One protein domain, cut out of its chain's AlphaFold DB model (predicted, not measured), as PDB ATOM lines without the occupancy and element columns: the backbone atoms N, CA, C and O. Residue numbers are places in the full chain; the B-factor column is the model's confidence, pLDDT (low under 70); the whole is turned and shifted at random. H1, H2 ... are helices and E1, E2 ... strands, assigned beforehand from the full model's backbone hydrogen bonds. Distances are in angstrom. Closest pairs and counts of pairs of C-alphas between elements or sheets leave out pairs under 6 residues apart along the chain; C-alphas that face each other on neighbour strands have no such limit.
ATOM      1  N   ASP A   3     -60.352-108.477  39.421       91.88
ATOM      2  CA  ASP A   3     -61.686-109.023  39.166       91.88
ATOM      3  C   ASP A   3     -61.586-110.326  38.361       91.88
ATOM      4  O   ASP A   3     -60.656-110.512  37.570       91.88
ATOM      5  N   ILE A   4     -62.513-111.258  38.595       92.00
ATOM      6  CA  ILE A   4     -62.518-112.572  37.937       92.00
ATOM      7  C   ILE A   4     -63.888-112.813  37.318       92.00
ATOM      8  O   ILE A   4     -64.893-112.910  38.017       92.00
ATOM      9  N   GLN A   5     -63.898-112.988  36.000       92.06
ATOM     10  CA  GLN A   5     -65.092-113.265  35.210       92.06
ATOM     11  C   GLN A   5     -65.060-114.715  34.715       92.06
ATOM     12  O   GLN A   5     -64.045-115.175  34.187       92.06
ATOM     13  N   ILE A   6     -66.161-115.447  34.892       91.44
ATOM     14  CA  ILE A   6     -66.267-116.872  34.540       91.44
ATOM     15  C   ILE A   6     -67.219-117.039  33.354       91.44
ATOM     16  O   ILE A   6     -68.342-116.541  33.376       91.44
ATOM     17  N   PHE A   7     -66.777-117.783  32.343       90.44
ATOM     18  CA  PHE A   7     -67.500-118.022  31.097       90.44
ATOM     19  C   PHE A   7     -67.515-119.509  30.733       90.44
ATOM     20  O   PHE A   7     -66.627-120.267  31.124       90.44
ATOM     21  N   ASN A   8     -68.506-119.904  29.931       85.62
ATOM     22  CA  ASN A   8     -68.673-121.283  29.452       85.62
ATOM     23  C   ASN A   8     -68.133-121.498  28.027       85.62
ATOM     24  O   ASN A   8     -68.079-122.629  27.545       85.62
ATOM     25  N   SER A   9     -67.784-120.418  27.322       85.94
ATOM     26  CA  SER A   9     -67.299-120.476  25.944       85.94
ATOM     27  C   SER A   9     -66.441-119.261  25.595       85.94
ATOM     28  O   SER A   9     -66.637-118.170  26.137       85.94
ATOM     29  N   PHE A  10     -65.514-119.417  24.642       86.62
ATOM     30  CA  PHE A  10     -64.758-118.275  24.116       86.62
ATOM     31  C   PHE A  10     -65.655-117.275  23.390       86.62
ATOM     32  O   PHE A  10     -65.346-116.087  23.387       86.62
ATOM     33  N   SER A  11     -66.789-117.720  22.839       87.25
ATOM     34  CA  SER A  11     -67.790-116.823  22.258       87.25
ATOM     35  C   SER A  11     -68.310-115.817  23.288       87.25
ATOM     36  O   SER A  11     -68.435-114.633  22.980       87.25
ATOM     37  N   ASP A  12     -68.556-116.259  24.522       88.81
ATOM     38  CA  ASP A  12     -69.039-115.379  25.590       88.81
ATOM     39  C   ASP A  12     -67.945-114.417  26.066       88.81
ATOM     40  O   ASP A  12     -68.219-113.234  26.265       88.81
ATOM     41  N   VAL A  13     -66.693-114.887  26.152       90.38
ATOM     42  CA  VAL A  13     -65.537-114.023  26.449       90.38
ATOM     43  C   VAL A  13     -65.377-112.944  25.375       90.38
ATOM     44  O   VAL A  13     -65.180-111.775  25.699       90.38
ATOM     45  N   LEU A  14     -65.493-113.311  24.092       90.75
ATOM     46  CA  LEU A  14     -65.409-112.369  22.973       90.75
ATOM     47  C   LEU A  14     -66.506-111.306  23.062       90.75
ATOM     48  O   LEU A  14     -66.192-110.121  23.009       90.75
ATOM     49  N   LYS A  15     -67.766-111.712  23.266       91.88
ATOM     50  CA  LYS A  15     -68.891-110.774  23.414       91.88
ATOM     51  C   LYS A  15     -68.695-109.825  24.593       91.88
ATOM     52  O   LYS A  15     -68.970-108.637  24.465       91.88
ATOM     53  N   TYR A  16     -68.219-110.340  25.728       94.06
ATOM     54  CA  TYR A  16     -67.937-109.530  26.910       94.06
ATOM     55  C   TYR A  16     -66.859-108.478  26.625       94.06
ATOM     56  O   TYR A  16     -67.078-107.289  26.859       94.06
ATOM     57  N   LEU A  17     -65.719-108.902  26.072       93.25
ATOM     58  CA  LEU A  17     -64.601-108.015  25.754       93.25
ATOM     59  C   LEU A  17     -64.967-106.989  24.667       93.25
ATOM     60  O   LEU A  17     -64.603-105.821  24.788       93.25
ATOM     61  N   GLU A  18     -65.725-107.383  23.639       93.56
ATOM     62  CA  GLU A  18     -66.228-106.469  22.603       93.56
ATOM     63  C   GLU A  18     -67.182-105.423  23.192       93.56
ATOM     64  O   GLU A  18     -66.981-104.228  22.979       93.56
ATOM     65  N   ALA A  19     -68.154-105.839  24.011       94.19
ATOM     66  CA  ALA A  19     -69.067-104.913  24.678       94.19
ATOM     67  C   ALA A  19     -68.324-103.948  25.615       94.19
ATOM     68  O   ALA A  19     -68.627-102.754  25.656       94.19
ATOM     69  N   LYS A  20     -67.326-104.450  26.351       92.69
ATOM     70  CA  LYS A  20     -66.493-103.636  27.238       92.69
ATOM     71  C   LYS A  20     -65.691-102.596  26.459       92.69
ATOM     72  O   LYS A  20     -65.743-101.418  26.807       92.69
ATOM     73  N   ARG A  21     -65.017-102.998  25.377       93.12
ATOM     74  CA  ARG A  21     -64.300-102.083  24.476       93.12
ATOM     75  C   ARG A  21     -65.228-101.002  23.930       93.12
ATOM     76  O   ARG A  21     -64.886 -99.828  23.988       93.12
ATOM     77  N   ASP A  22     -66.395-101.386  23.423       90.94
ATOM     78  CA  ASP A  22     -67.325-100.447  22.792       90.94
ATOM     79  C   ASP A  22     -67.896 -99.443  23.808       90.94
ATOM     80  O   ASP A  22     -68.094 -98.274  23.483       90.94
ATOM     81  N   ASN A  23     -68.104 -99.858  25.063       88.38
ATOM     82  CA  ASN A  23     -68.491 -98.952  26.146       88.38
ATOM     83  C   ASN A  23     -67.372 -97.967  26.515       88.38
ATOM     84  O   ASN A  23     -67.655 -96.792  26.743       88.38
ATOM     85  N   LEU A  24     -66.113 -98.417  26.547       87.12
ATOM     86  CA  LEU A  24     -64.961 -97.545  26.802       87.12
ATOM     87  C   LEU A  24     -64.741 -96.547  25.657       87.12
ATOM     88  O   LEU A  24     -64.531 -95.365  25.913       87.12
ATOM     89  N   LEU A  25     -64.887 -96.986  24.403       85.81
ATOM     90  CA  LEU A  25     -64.842 -96.104  23.233       85.81
ATOM     91  C   LEU A  25     -65.946 -95.043  23.288       85.81
ATOM     92  O   LEU A  25     -65.662 -93.860  23.125       85.81
ATOM     93  N   LYS A  26     -67.184 -95.432  23.615       83.12
ATOM     94  CA  LYS A  26     -68.276 -94.469  23.831       83.12
ATOM     95  C   LYS A  26     -67.975 -93.496  24.965       83.12
ATOM     96  O   LYS A  26     -68.313 -92.323  24.859       83.12
ATOM     97  N   ALA A  27     -67.349 -93.957  26.050       77.88
ATOM     98  CA  ALA A  27     -66.954 -93.081  27.146       77.88
ATOM     99  C   ALA A  27     -65.923 -92.038  26.687       77.88
ATOM    100  O   ALA A  27     -66.031 -90.881  27.088       77.88
ATOM    101  N   LEU A  28     -64.979 -92.412  25.815       76.31
ATOM    102  CA  LEU A  28     -64.062 -91.465  25.178       76.31
ATOM    103  C   LEU A  28     -64.807 -90.494  24.244       76.31
ATOM    104  O   LEU A  28     -64.610 -89.289  24.350       76.31
ATOM    105  N   GLU A  29     -65.709 -90.977  23.386       70.19
ATOM    106  CA  GLU A  29     -66.463 -90.143  22.430       70.19
ATOM    107  C   GLU A  29     -67.386 -89.121  23.111       70.19
ATOM    108  O   GLU A  29     -67.367 -87.939  22.764       70.19
ATOM    109  N   VAL A  30     -68.169 -89.549  24.108       60.22
ATOM    110  CA  VAL A  30     -69.068 -88.669  24.881       60.22
ATOM    111  C   VAL A  30     -68.278 -87.561  25.583       60.22
ATOM    112  O   VAL A  30     -68.774 -86.445  25.724       60.22
ATOM    113  N   LYS A  31     -67.032 -87.843  25.976       52.72
ATOM    114  CA  LYS A  31     -66.144 -86.878  26.630       52.72
ATOM    115  C   LYS A  31     -65.433 -85.943  25.646       52.72
ATOM    116  O   LYS A  31     -65.195 -84.799  25.997       52.72
ATOM    117  N   VAL A  32     -65.159 -86.366  24.408       50.38
ATOM    118  CA  VAL A  32     -64.608 -85.490  23.349       50.38
ATOM    119  C   VAL A  32     -65.682 -84.551  22.772       50.38
ATOM    120  O   VAL A  32     -65.371 -83.448  22.330       50.38
ATOM    121  N   GLY A  33     -66.960 -84.943  22.814       40.69
ATOM    122  CA  GLY A  33     -68.091 -84.099  22.403       40.69
ATOM    123  C   GLY A  33     -68.488 -83.006  23.409       40.69
ATOM    124  O   GLY A  33     -69.340 -82.176  23.099       40.69
ATOM    125  N   SER A  34     -67.893 -83.001  24.603       43.06
ATOM    126  CA  SER A  34     -68.083 -81.988  25.645       43.06
ATOM    127  C   SER A  34     -66.709 -81.534  26.128       43.06
ATOM    128  O   SER A  34     -66.162 -82.125  27.051       43.06
ATOM    129  N   ASN A  35     -66.168 -80.456  25.555       44.03
ATOM    130  CA  ASN A  35     -64.956 -79.754  26.037       44.03
ATOM    131  C   ASN A  35     -65.092 -79.174  27.464       44.03
ATOM    132  O   ASN A  35     -64.303 -78.341  27.888       44.03
ATOM    133  N   ASP A  36     -66.104 -79.617  28.196       41.91
ATOM    134  CA  ASP A  36     -66.741 -78.944  29.300       41.91
ATOM    135  C   ASP A  36     -67.248 -80.035  30.262       41.91
ATOM    136  O   ASP A  36     -68.442 -80.321  30.371       41.91
ATOM    137  N   VAL A  37     -66.321 -80.720  30.940       48.06
ATOM    138  CA  VAL A  37     -66.675 -81.617  32.047       48.06
ATOM    139  C   VAL A  37     -67.016 -80.732  33.240       48.06
ATOM    140  O   VAL A  37     -66.128 -80.189  33.894       48.06
ATOM    141  N   ILE A  38     -68.312 -80.562  33.512       44.66
ATOM    142  CA  ILE A  38     -68.775 -79.900  34.733       44.66
ATOM    143  C   ILE A  38     -68.473 -80.837  35.898       44.66
ATOM    144  O   ILE A  38     -69.058 -81.917  36.024       44.66
ATOM    145  N   ASN A  39     -67.560 -80.416  36.762       46.75
ATOM    146  CA  ASN A  39     -67.280 -81.072  38.022       46.75
ATOM    147  C   ASN A  39     -68.566 -81.019  38.867       46.75
ATOM    148  O   ASN A  39     -68.972 -79.956  39.337       46.75
ATOM    149  N   ALA A  40     -69.249 -82.155  39.034       47.41
ATOM    150  CA  ALA A  40     -70.581 -82.219  39.655       47.41
ATOM    151  C   ALA A  40     -70.616 -81.745  41.127       47.41
ATOM    152  O   ALA A  40     -71.692 -81.601  41.704       47.41
ATOM    153  N   VAL A  41     -69.446 -81.517  41.729       45.56
ATOM    154  CA  VAL A  41     -69.277 -81.072  43.115       45.56
ATOM    155  C   VAL A  41     -69.172 -79.543  43.236       45.56
ATOM    156  O   VAL A  41     -69.619 -79.006  44.246       45.56
ATOM    157  N   ASP A  42     -68.634 -78.831  42.237       42.81
ATOM    158  CA  ASP A  42     -68.388 -77.378  42.336       42.81
ATOM    159  C   ASP A  42     -68.767 -76.544  41.094       42.81
ATOM    160  O   ASP A  42     -68.701 -75.316  41.140       42.81
ATOM    161  N   GLY A  43     -69.208 -77.174  40.000       44.19
ATOM    162  CA  GLY A  43     -69.608 -76.476  38.777       44.19
ATOM    163  C   GLY A  43     -68.449 -75.973  37.906       44.19
ATOM    164  O   GLY A  43     -68.705 -75.260  36.936       44.19
ATOM    165  N   SER A  44     -67.196 -76.310  38.226       43.00
ATOM    166  CA  SER A  44     -66.023 -75.933  37.431       43.00
ATOM    167  C   SER A  44     -65.857 -76.812  36.191       43.00
ATOM    168  O   SER A  44     -66.173 -78.002  36.205       43.00
ATOM    169  N   PHE A  45     -65.348 -76.220  35.109       42.72
ATOM    170  CA  PHE A  45     -64.868 -76.960  33.947       42.72
ATOM    171  C   PHE A  45     -63.485 -77.524  34.267       42.72
ATOM    172  O   PHE A  45     -62.526 -76.766  34.413       42.72
ATOM    173  N   GLY A  46     -63.394 -78.842  34.432       47.97
ATOM    174  CA  GLY A  46     -62.122 -79.538  34.620       47.97
ATOM    175  C   GLY A  46     -61.727 -80.289  33.354       47.97
ATOM    176  O   GLY A  46     -62.520 -81.068  32.829       47.97
ATOM    177  N   GLU A  47     -60.498 -80.109  32.878       50.09
ATOM    178  CA  GLU A  47     -59.899 -81.071  31.953       50.09
ATOM    179  C   GLU A  47     -59.816 -82.420  32.682       50.09
ATOM    180  O   GLU A  47     -59.274 -82.513  33.786       50.09
ATOM    181  N   LEU A  48     -60.366 -83.484  32.092       52.38
ATOM    182  CA  LEU A  48     -59.935 -84.824  32.478       52.38
ATOM    183  C   LEU A  48     -58.427 -84.853  32.259       52.38
ATOM    184  O   LEU A  48     -57.989 -84.679  31.124       52.38
ATOM    185  N   SER A  49     -57.658 -85.023  33.335       59.03
ATOM    186  CA  SER A  49     -56.203 -85.125  33.242       59.03
ATOM    187  C   SER A  49     -55.868 -86.126  32.143       59.03
ATOM    188  O   SER A  49     -56.453 -87.212  32.157       59.03
ATOM    189  N   GLU A  50     -54.962 -85.782  31.228       62.97
ATOM    190  CA  GLU A  50     -54.499 -86.648  30.127       62.97
ATOM    191  C   GLU A  50     -54.305 -88.108  30.590       62.97
ATOM    192  O   GLU A  50     -54.770 -89.037  29.939       62.97
ATOM    193  N   THR A  51     -53.831 -88.286  31.826       70.06
ATOM    194  CA  THR A  51     -53.731 -89.552  32.566       70.06
ATOM    195  C   THR A  51     -54.971 -90.458  32.505       70.06
ATOM    196  O   THR A  51     -54.845 -91.650  32.267       70.06
ATOM    197  N   TYR A  52     -56.184 -89.929  32.688       73.12
ATOM    198  CA  TYR A  52     -57.415 -90.736  32.705       73.12
ATOM    199  C   TYR A  52     -57.801 -91.221  31.304       73.12
ATOM    200  O   TYR A  52     -58.496 -92.223  31.147       73.12
ATOM    201  N   ARG A  53     -57.405 -90.464  30.277       77.31
ATOM    202  CA  ARG A  53     -57.610 -90.839  28.882       77.31
ATOM    203  C   ARG A  53     -56.599 -91.903  28.477       77.31
ATOM    204  O   ARG A  53     -57.022 -92.915  27.927       77.31
ATOM    205  N   ASP A  54     -55.331 -91.696  28.819       82.75
ATOM    206  CA  ASP A  54     -54.251 -92.654  28.578       82.75
ATOM    207  C   ASP A  54     -54.583 -94.013  29.212       82.75
ATOM    208  O   ASP A  54     -54.532 -95.037  28.539       82.75
ATOM    209  N   GLU A  55     -55.074 -94.024  30.458       85.00
ATOM    210  CA  GLU A  55     -55.519 -95.250  31.137       85.00
ATOM    211  C   GLU A  55     -56.640 -95.988  30.379       85.00
ATOM    212  O   GLU A  55     -56.632 -97.216  30.285       85.00
ATOM    213  N   ILE A  56     -57.623 -95.268  29.824       85.69
ATOM    214  CA  ILE A  56     -58.712 -95.890  29.053       85.69
ATOM    215  C   ILE A  56     -58.197 -96.416  27.706       85.69
ATOM    216  O   ILE A  56     -58.604 -97.500  27.279       85.69
ATOM    217  N   GLU A  57     -57.328 -95.664  27.030       88.44
ATOM    218  CA  GLU A  57     -56.718 -96.069  25.760       88.44
ATOM    219  C   GLU A  57     -55.839 -97.321  25.940       88.44
ATOM    220  O   GLU A  57     -55.942 -98.259  25.139       88.44
ATOM    221  N   ASP A  58     -55.086 -97.405  27.039       90.69
ATOM    222  CA  ASP A  58     -54.306 -98.583  27.427       90.69
ATOM    223  C   ASP A  58     -55.207 -99.807  27.649       90.69
ATOM    224  O   ASP A  58     -54.986-100.864  27.047       90.69
ATOM    225  N   ILE A  59     -56.297 -99.663  28.416       91.81
ATOM    226  CA  ILE A  59     -57.267-100.753  28.631       91.81
ATOM    227  C   ILE A  59     -57.869-101.226  27.296       91.81
ATOM    228  O   ILE A  59     -58.045-102.427  27.073       91.81
ATOM    229  N   ILE A  60     -58.191-100.306  26.379       91.25
ATOM    230  CA  ILE A  60     -58.711-100.652  25.047       91.25
ATOM    231  C   ILE A  60     -57.667-101.435  24.237       91.25
ATOM    232  O   ILE A  60     -58.021-102.405  23.553       91.25
ATOM    233  N   SER A  61     -56.397-101.036  24.303       93.94
ATOM    234  CA  SER A  61     -55.287-101.733  23.649       93.94
ATOM    235  C   SER A  61     -55.158-103.177  24.147       93.94
ATOM    236  O   SER A  61     -55.132-104.114  23.338       93.94
ATOM    237  N   ASP A  62     -55.208-103.376  25.465       93.94
ATOM    238  CA  ASP A  62     -55.146-104.695  26.100       93.94
ATOM    239  C   ASP A  62     -56.338-105.583  25.715       93.94
ATOM    240  O   ASP A  62     -56.169-106.758  25.361       93.94
ATOM    241  N   ILE A  63     -57.552-105.017  25.682       93.00
ATOM    242  CA  ILE A  63     -58.744-105.727  25.202       93.00
ATOM    243  C   ILE A  63     -58.555-106.181  23.750       93.00
ATOM    244  O   ILE A  63     -58.814-107.344  23.425       93.00
ATOM    245  N   ASN A  64     -58.074-105.305  22.866       92.88
ATOM    246  CA  ASN A  64     -57.848-105.647  21.461       92.88
ATOM    247  C   ASN A  64     -56.782-106.739  21.293       92.88
ATOM    248  O   ASN A  64     -56.954-107.652  20.474       92.88
ATOM    249  N   TYR A  65     -55.706-106.684  22.082       91.25
ATOM    250  CA  TYR A  65     -54.695-107.736  22.116       91.25
ATOM    251  C   TYR A  65     -55.310-109.082  22.520       91.25
ATOM    252  O   TYR A  65     -55.084-110.103  21.858       91.25
ATOM    253  N   MET A  66     -56.151-109.090  23.555       89.69
ATOM    254  CA  MET A  66     -56.780-110.313  24.040       89.69
ATOM    255  C   MET A  66     -57.806-110.888  23.065       89.69
ATOM    256  O   MET A  66     -57.792-112.091  22.804       89.69
ATOM    257  N   LEU A  67     -58.634-110.039  22.453       89.81
ATOM    258  CA  LEU A  67     -59.562-110.437  21.392       89.81
ATOM    259  C   LEU A  67     -58.822-111.118  20.233       89.81
ATOM    260  O   LEU A  67     -59.250-112.170  19.752       89.81
ATOM    261  N   LYS A  68     -57.678-110.561  19.810       88.06
ATOM    262  CA  LYS A  68     -56.840-111.154  18.758       88.06
ATOM    263  C   LYS A  68     -56.304-112.531  19.161       88.06
ATOM    264  O   LYS A  68     -56.286-113.432  18.327       88.06
ATOM    265  N   LYS A  69     -55.905-112.701  20.426       84.88
ATOM    266  CA  LYS A  69     -55.403-113.971  20.976       84.88
ATOM    267  C   LYS A  69     -56.492-115.044  21.108       84.88
ATOM    268  O   LYS A  69     -56.207-116.221  20.910       84.88
ATOM    269  N   ILE A  70     -57.728-114.665  21.437       82.06
ATOM    270  CA  ILE A  70     -58.853-115.610  21.558       82.06
ATOM    271  C   ILE A  70     -59.345-116.068  20.183       82.06
ATOM    272  O   ILE A  70     -59.593-117.255  19.989       82.06
ATOM    273  N   ARG A  71     -59.446-115.160  19.200       71.69
ATOM    274  CA  ARG A  71     -59.966-115.478  17.853       71.69
ATOM    275  C   ARG A  71     -59.185-116.583  17.128       71.69
ATOM    276  O   ARG A  71     -59.699-117.154  16.174       71.69
ATOM    277  N   THR A  72     -57.975-116.907  17.582       63.09
ATOM    278  CA  THR A  72     -57.168-118.012  17.055       63.09
ATOM    279  C   THR A  72     -57.501-119.396  17.645       63.09
ATOM    280  O   THR A  72     -56.926-120.370  17.179       63.09
ATOM    281  N   ASN A  73     -58.415-119.515  18.623       58.44
ATOM    282  CA  ASN A  73     -58.834-120.780  19.261       58.44
ATOM    283  C   ASN A  73     -60.340-120.750  19.602       58.44
ATOM    284  O   ASN A  73     -60.716-120.320  20.690       58.44
ATOM    285  N   ASN A  74     -61.215-121.177  18.683       58.91
ATOM    286  CA  ASN A  74     -62.660-120.905  18.785       58.91
ATOM    287  C   ASN A  74     -63.540-122.105  19.198       58.91
ATOM    288  O   ASN A  74     -64.719-121.914  19.475       58.91
ATOM    289  N   ASP A  75     -62.986-123.316  19.292       64.44
ATOM    290  CA  ASP A  75     -63.790-124.541  19.471       64.44
ATOM    291  C   ASP A  75     -63.775-125.099  20.907       64.44
ATOM    292  O   ASP A  75     -64.140-126.249  21.142       64.44
ATOM    293  N   TYR A  76     -63.337-124.310  21.892       66.56
ATOM    294  CA  TYR A  76     -63.240-124.786  23.271       66.56
ATOM    295  C   TYR A  76     -64.570-124.683  24.032       66.56
ATOM    296  O   TYR A  76     -65.160-123.603  24.140       66.56
ATOM    297  N   THR A  77     -64.973-125.800  24.642       63.81
ATOM    298  CA  THR A  77     -66.080-125.904  25.596       63.81
ATOM    299  C   THR A  77     -65.546-126.317  26.973       63.81
ATOM    300  O   THR A  77     -64.872-127.333  27.124       63.81
ATOM    301  N   GLY A  78     -65.815-125.506  27.998       74.31
ATOM    302  CA  GLY A  78     -65.356-125.735  29.373       74.31
ATOM    303  C   GLY A  78     -65.369-124.445  30.192       74.31
ATOM    304  O   GLY A  78     -65.872-123.423  29.728       74.31
ATOM    305  N   ILE A  79     -64.810-124.468  31.405       83.19
ATOM    306  CA  ILE A  79     -64.777-123.270  32.256       83.19
ATOM    307  C   ILE A  79     -63.613-122.383  31.813       83.19
ATOM    308  O   ILE A  79     -62.457-122.812  31.804       83.19
ATOM    309  N   ILE A  80     -63.919-121.136  31.470       88.00
ATOM    310  CA  ILE A  80     -62.940-120.118  31.096       88.00
ATOM    311  C   ILE A  80     -62.984-119.014  32.144       88.00
ATOM    312  O   ILE A  80     -64.037-118.441  32.406       88.00
ATOM    313  N   MET A  81     -61.837-118.704  32.738       90.69
ATOM    314  CA  MET A  81     -61.696-117.629  33.715       90.69
ATOM    315  C   MET A  81     -60.882-116.500  33.102       90.69
ATOM    316  O   MET A  81     -59.711-116.694  32.775       90.69
ATOM    317  N   LEU A  82     -61.488-115.327  32.965       92.25
ATOM    318  CA  LEU A  82     -60.808-114.087  32.617       92.25
ATOM    319  C   LEU A  82     -60.448-113.352  33.908       92.25
ATOM    320  O   LEU A  82     -61.321-113.032  34.711       92.25
ATOM    321  N   VAL A  83     -59.160-113.092  34.098       93.81
ATOM    322  CA  VAL A  83     -58.646-112.264  35.189       93.81
ATOM    323  C   VAL A  83     -58.400-110.868  34.657       93.81
ATOM    324  O   VAL A  83     -57.629-110.690  33.709       93.81
ATOM    325  N   GLU A  84     -59.018-109.894  35.305       91.69
ATOM    326  CA  GLU A  84     -58.853-108.480  35.016       91.69
ATOM    327  C   GLU A  84     -58.135-107.785  36.172       91.69
ATOM    328  O   GLU A  84     -58.384-108.060  37.346       91.69
ATOM    329  N   GLU A  85     -57.238-106.865  35.844       92.00
ATOM    330  CA  GLU A  85     -56.499-106.061  36.805       92.00
ATOM    331  C   GLU A  85     -56.701-104.588  36.470       92.00
ATOM    332  O   GLU A  85     -56.427-104.145  35.360       92.00
ATOM    333  N   ASN A  86     -57.245-103.834  37.427       88.06
ATOM    334  CA  ASN A  86     -57.606-102.423  37.245       88.06
ATOM    335  C   ASN A  86     -58.518-102.191  36.025       88.06
ATOM    336  O   ASN A  86     -58.440-101.167  35.360       88.06
ATOM    337  N   GLY A  87     -59.389-103.159  35.725       84.44
ATOM    338  CA  GLY A  87     -60.287-103.096  34.576       84.44
ATOM    339  C   GLY A  87     -59.641-103.470  33.239       84.44
ATOM    340  O   GLY A  87     -60.381-103.583  32.264       84.44
ATOM    341  N   SER A  88     -58.333-103.734  33.181       88.88
ATOM    342  CA  SER A  88     -57.676-104.293  31.997       88.88
ATOM    343  C   SER A  88     -57.699-105.825  32.027       88.88
ATOM    344  O   SER A  88     -57.419-106.419  33.074       88.88
ATOM    345  N   PRO A  89     -58.024-106.507  30.918       91.38
ATOM    346  CA  PRO A  89     -57.919-107.954  30.865       91.38
ATOM    347  C   PRO A  89     -56.439-108.380  30.890       91.38
ATOM    348  O   PRO A  89     -55.647-107.996  30.037       91.38
ATOM    349  N   ASN A  90     -56.061-109.222  31.856       91.38
ATOM    350  CA  ASN A  90     -54.668-109.617  32.102       91.38
ATOM    351  C   ASN A  90     -54.398-111.068  31.660       91.38
ATOM    352  O   ASN A  90     -53.493-111.340  30.864       91.38
ATOM    353  N   LYS A  91     -55.196-112.034  32.140       89.88
ATOM    354  CA  LYS A  91     -54.971-113.472  31.878       89.88
ATOM    355  C   LYS A  91     -56.258-114.236  31.623       89.88
ATOM    356  O   LYS A  91     -57.304-113.898  32.157       89.88
ATOM    357  N   ILE A  92     -56.136-115.325  30.865       87.81
ATOM    358  CA  ILE A  92     -57.197-116.315  30.682       87.81
ATOM    359  C   ILE A  92     -56.694-117.666  31.178       87.81
ATOM    360  O   ILE A  92     -55.633-118.123  30.748       87.81
ATOM    361  N   TYR A  93     -57.476-118.301  32.044       88.19
ATOM    362  CA  TYR A  93     -57.297-119.689  32.448       88.19
ATOM    363  C   TYR A  93     -58.422-120.539  31.878       88.19
ATOM    364  O   TYR A  93     -59.567-120.104  31.780       88.19
ATOM    365  N   ILE A  94     -58.072-121.760  31.498       86.06
ATOM    366  CA  ILE A  94     -58.973-122.716  30.875       86.06
ATOM    367  C   ILE A  94     -58.954-123.966  31.748       86.06
ATOM    368  O   ILE A  94     -57.885-124.542  31.952       86.06
ATOM    369  N   ILE A  95     -60.109-124.369  32.274       81.31
ATOM    370  CA  ILE A  95     -60.258-125.611  33.038       81.31
ATOM    371  C   ILE A  95     -61.000-126.622  32.154       81.31
ATOM    372  O   ILE A  95     -62.196-126.414  31.907       81.31
ATOM    373  N   PRO A  96     -60.306-127.675  31.669       72.44
ATOM    374  CA  PRO A  96     -60.893-128.736  30.853       72.44
ATOM    375  C   PRO A  96     -62.107-129.359  31.538       72.44
ATOM    376  O   PRO A  96     -62.038-129.699  32.719       72.44
ATOM    377  N   GLY A  97     -63.197-129.541  30.790       63.69
ATOM    378  CA  GLY A  97     -64.403-130.215  31.285       63.69
ATOM    379  C   GLY A  97     -64.204-131.704  31.591       63.69
ATOM    380  O   GLY A  97     -64.993-132.272  32.334       63.69
TER     381      GLY A  97
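What this domain is: This is residues 3 to 97 of the 100 residues of an uncharacterized protein of Thermocladium sp. ECH_B (UniProt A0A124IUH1). A long helical hairpin, H1 and H2 side by side, has a small, strongly twisted three-stranded sheet packed along one end of it, while the long loop of residues 33 to 49 joins the two helices at the opposite end. H1 covers part of one face of the sheet with its residues 10 to 17, and H2 packs along the edge strand E3. The printed part has 95 residues, with E1, H1, H2, E2 and E3 in that order along the chain; the sheet runs E1 E2 E3, antiparallel throughout, and the class is mixed, helices and strands. The outline is a rod spanning 55 by 21 by 17 A, loose, with a radius of gyration of the C-alphas of 16.6 A.

How they stand to each other: Start at residues 3 to 9, the edge strand E1, and set it beside its antiparallel neighbour E2, residues 77 to 85, where N 5 and O 82 are within hydrogen-bond range at 2.9 A. E2 is the inner strand and forms a hairpin with the other edge strand E3, residues 88 to 96, where N 81 and O 93 are 2.8 A apart. Next find H1, residues 10 to 32, which is on one face of this sheet at a height over the sheet of 13.0 A: two layers, a helix on one face of a sheet. It lies over E2, and only just over E1 with 3 C-alphas, and runs along the strands, at 13 degrees to E2 on the local plane; the closest C-alphas of H1 and E2 are those of Phe 10 and Ile 80, 7.4 A apart. H2, residues 50 to 70, touches H1 in a helical hairpin, opposite ways at a shallow tilt of 23 degrees, and their closest C-alphas, of Arg 21 and Ile 60, are 5.8 A apart. H2 is on the sheet too, but only just at the sheet's level, with a height over the sheet of 3.8 A; its closest C-alphas to E3 are those of Ile 59 and Ser 88, 4.9 A apart. In H1 and H2 every O i to N i+4 pair is within hydrogen-bond range.

Where its parts are: Find C-alpha 3 at (-61.686, -109.023, 39.166), where E1 begins its 18.4 A. From C-alpha 10 at (-64.758, -118.275, 24.116), H1 runs 32.8 A to Val 32. H2 runs 30.5 A from Glu 50 to Ile 70. E2 and E3 measure 24.7 A each, and E3 ends at C-alpha 96, (-60.893, -128.736, 30.853).

The domain as a whole: Look for the two C-alphas farthest apart at Ser 44 and Gly 97, 54.7 A from each other. The printed part has no cut, and its one long link is the 17 residues between H1 and H2. The mean pLDDT of the printed part is 76.8, with residues 30 to 50, 72 to 77 and 97 under 70 in this model.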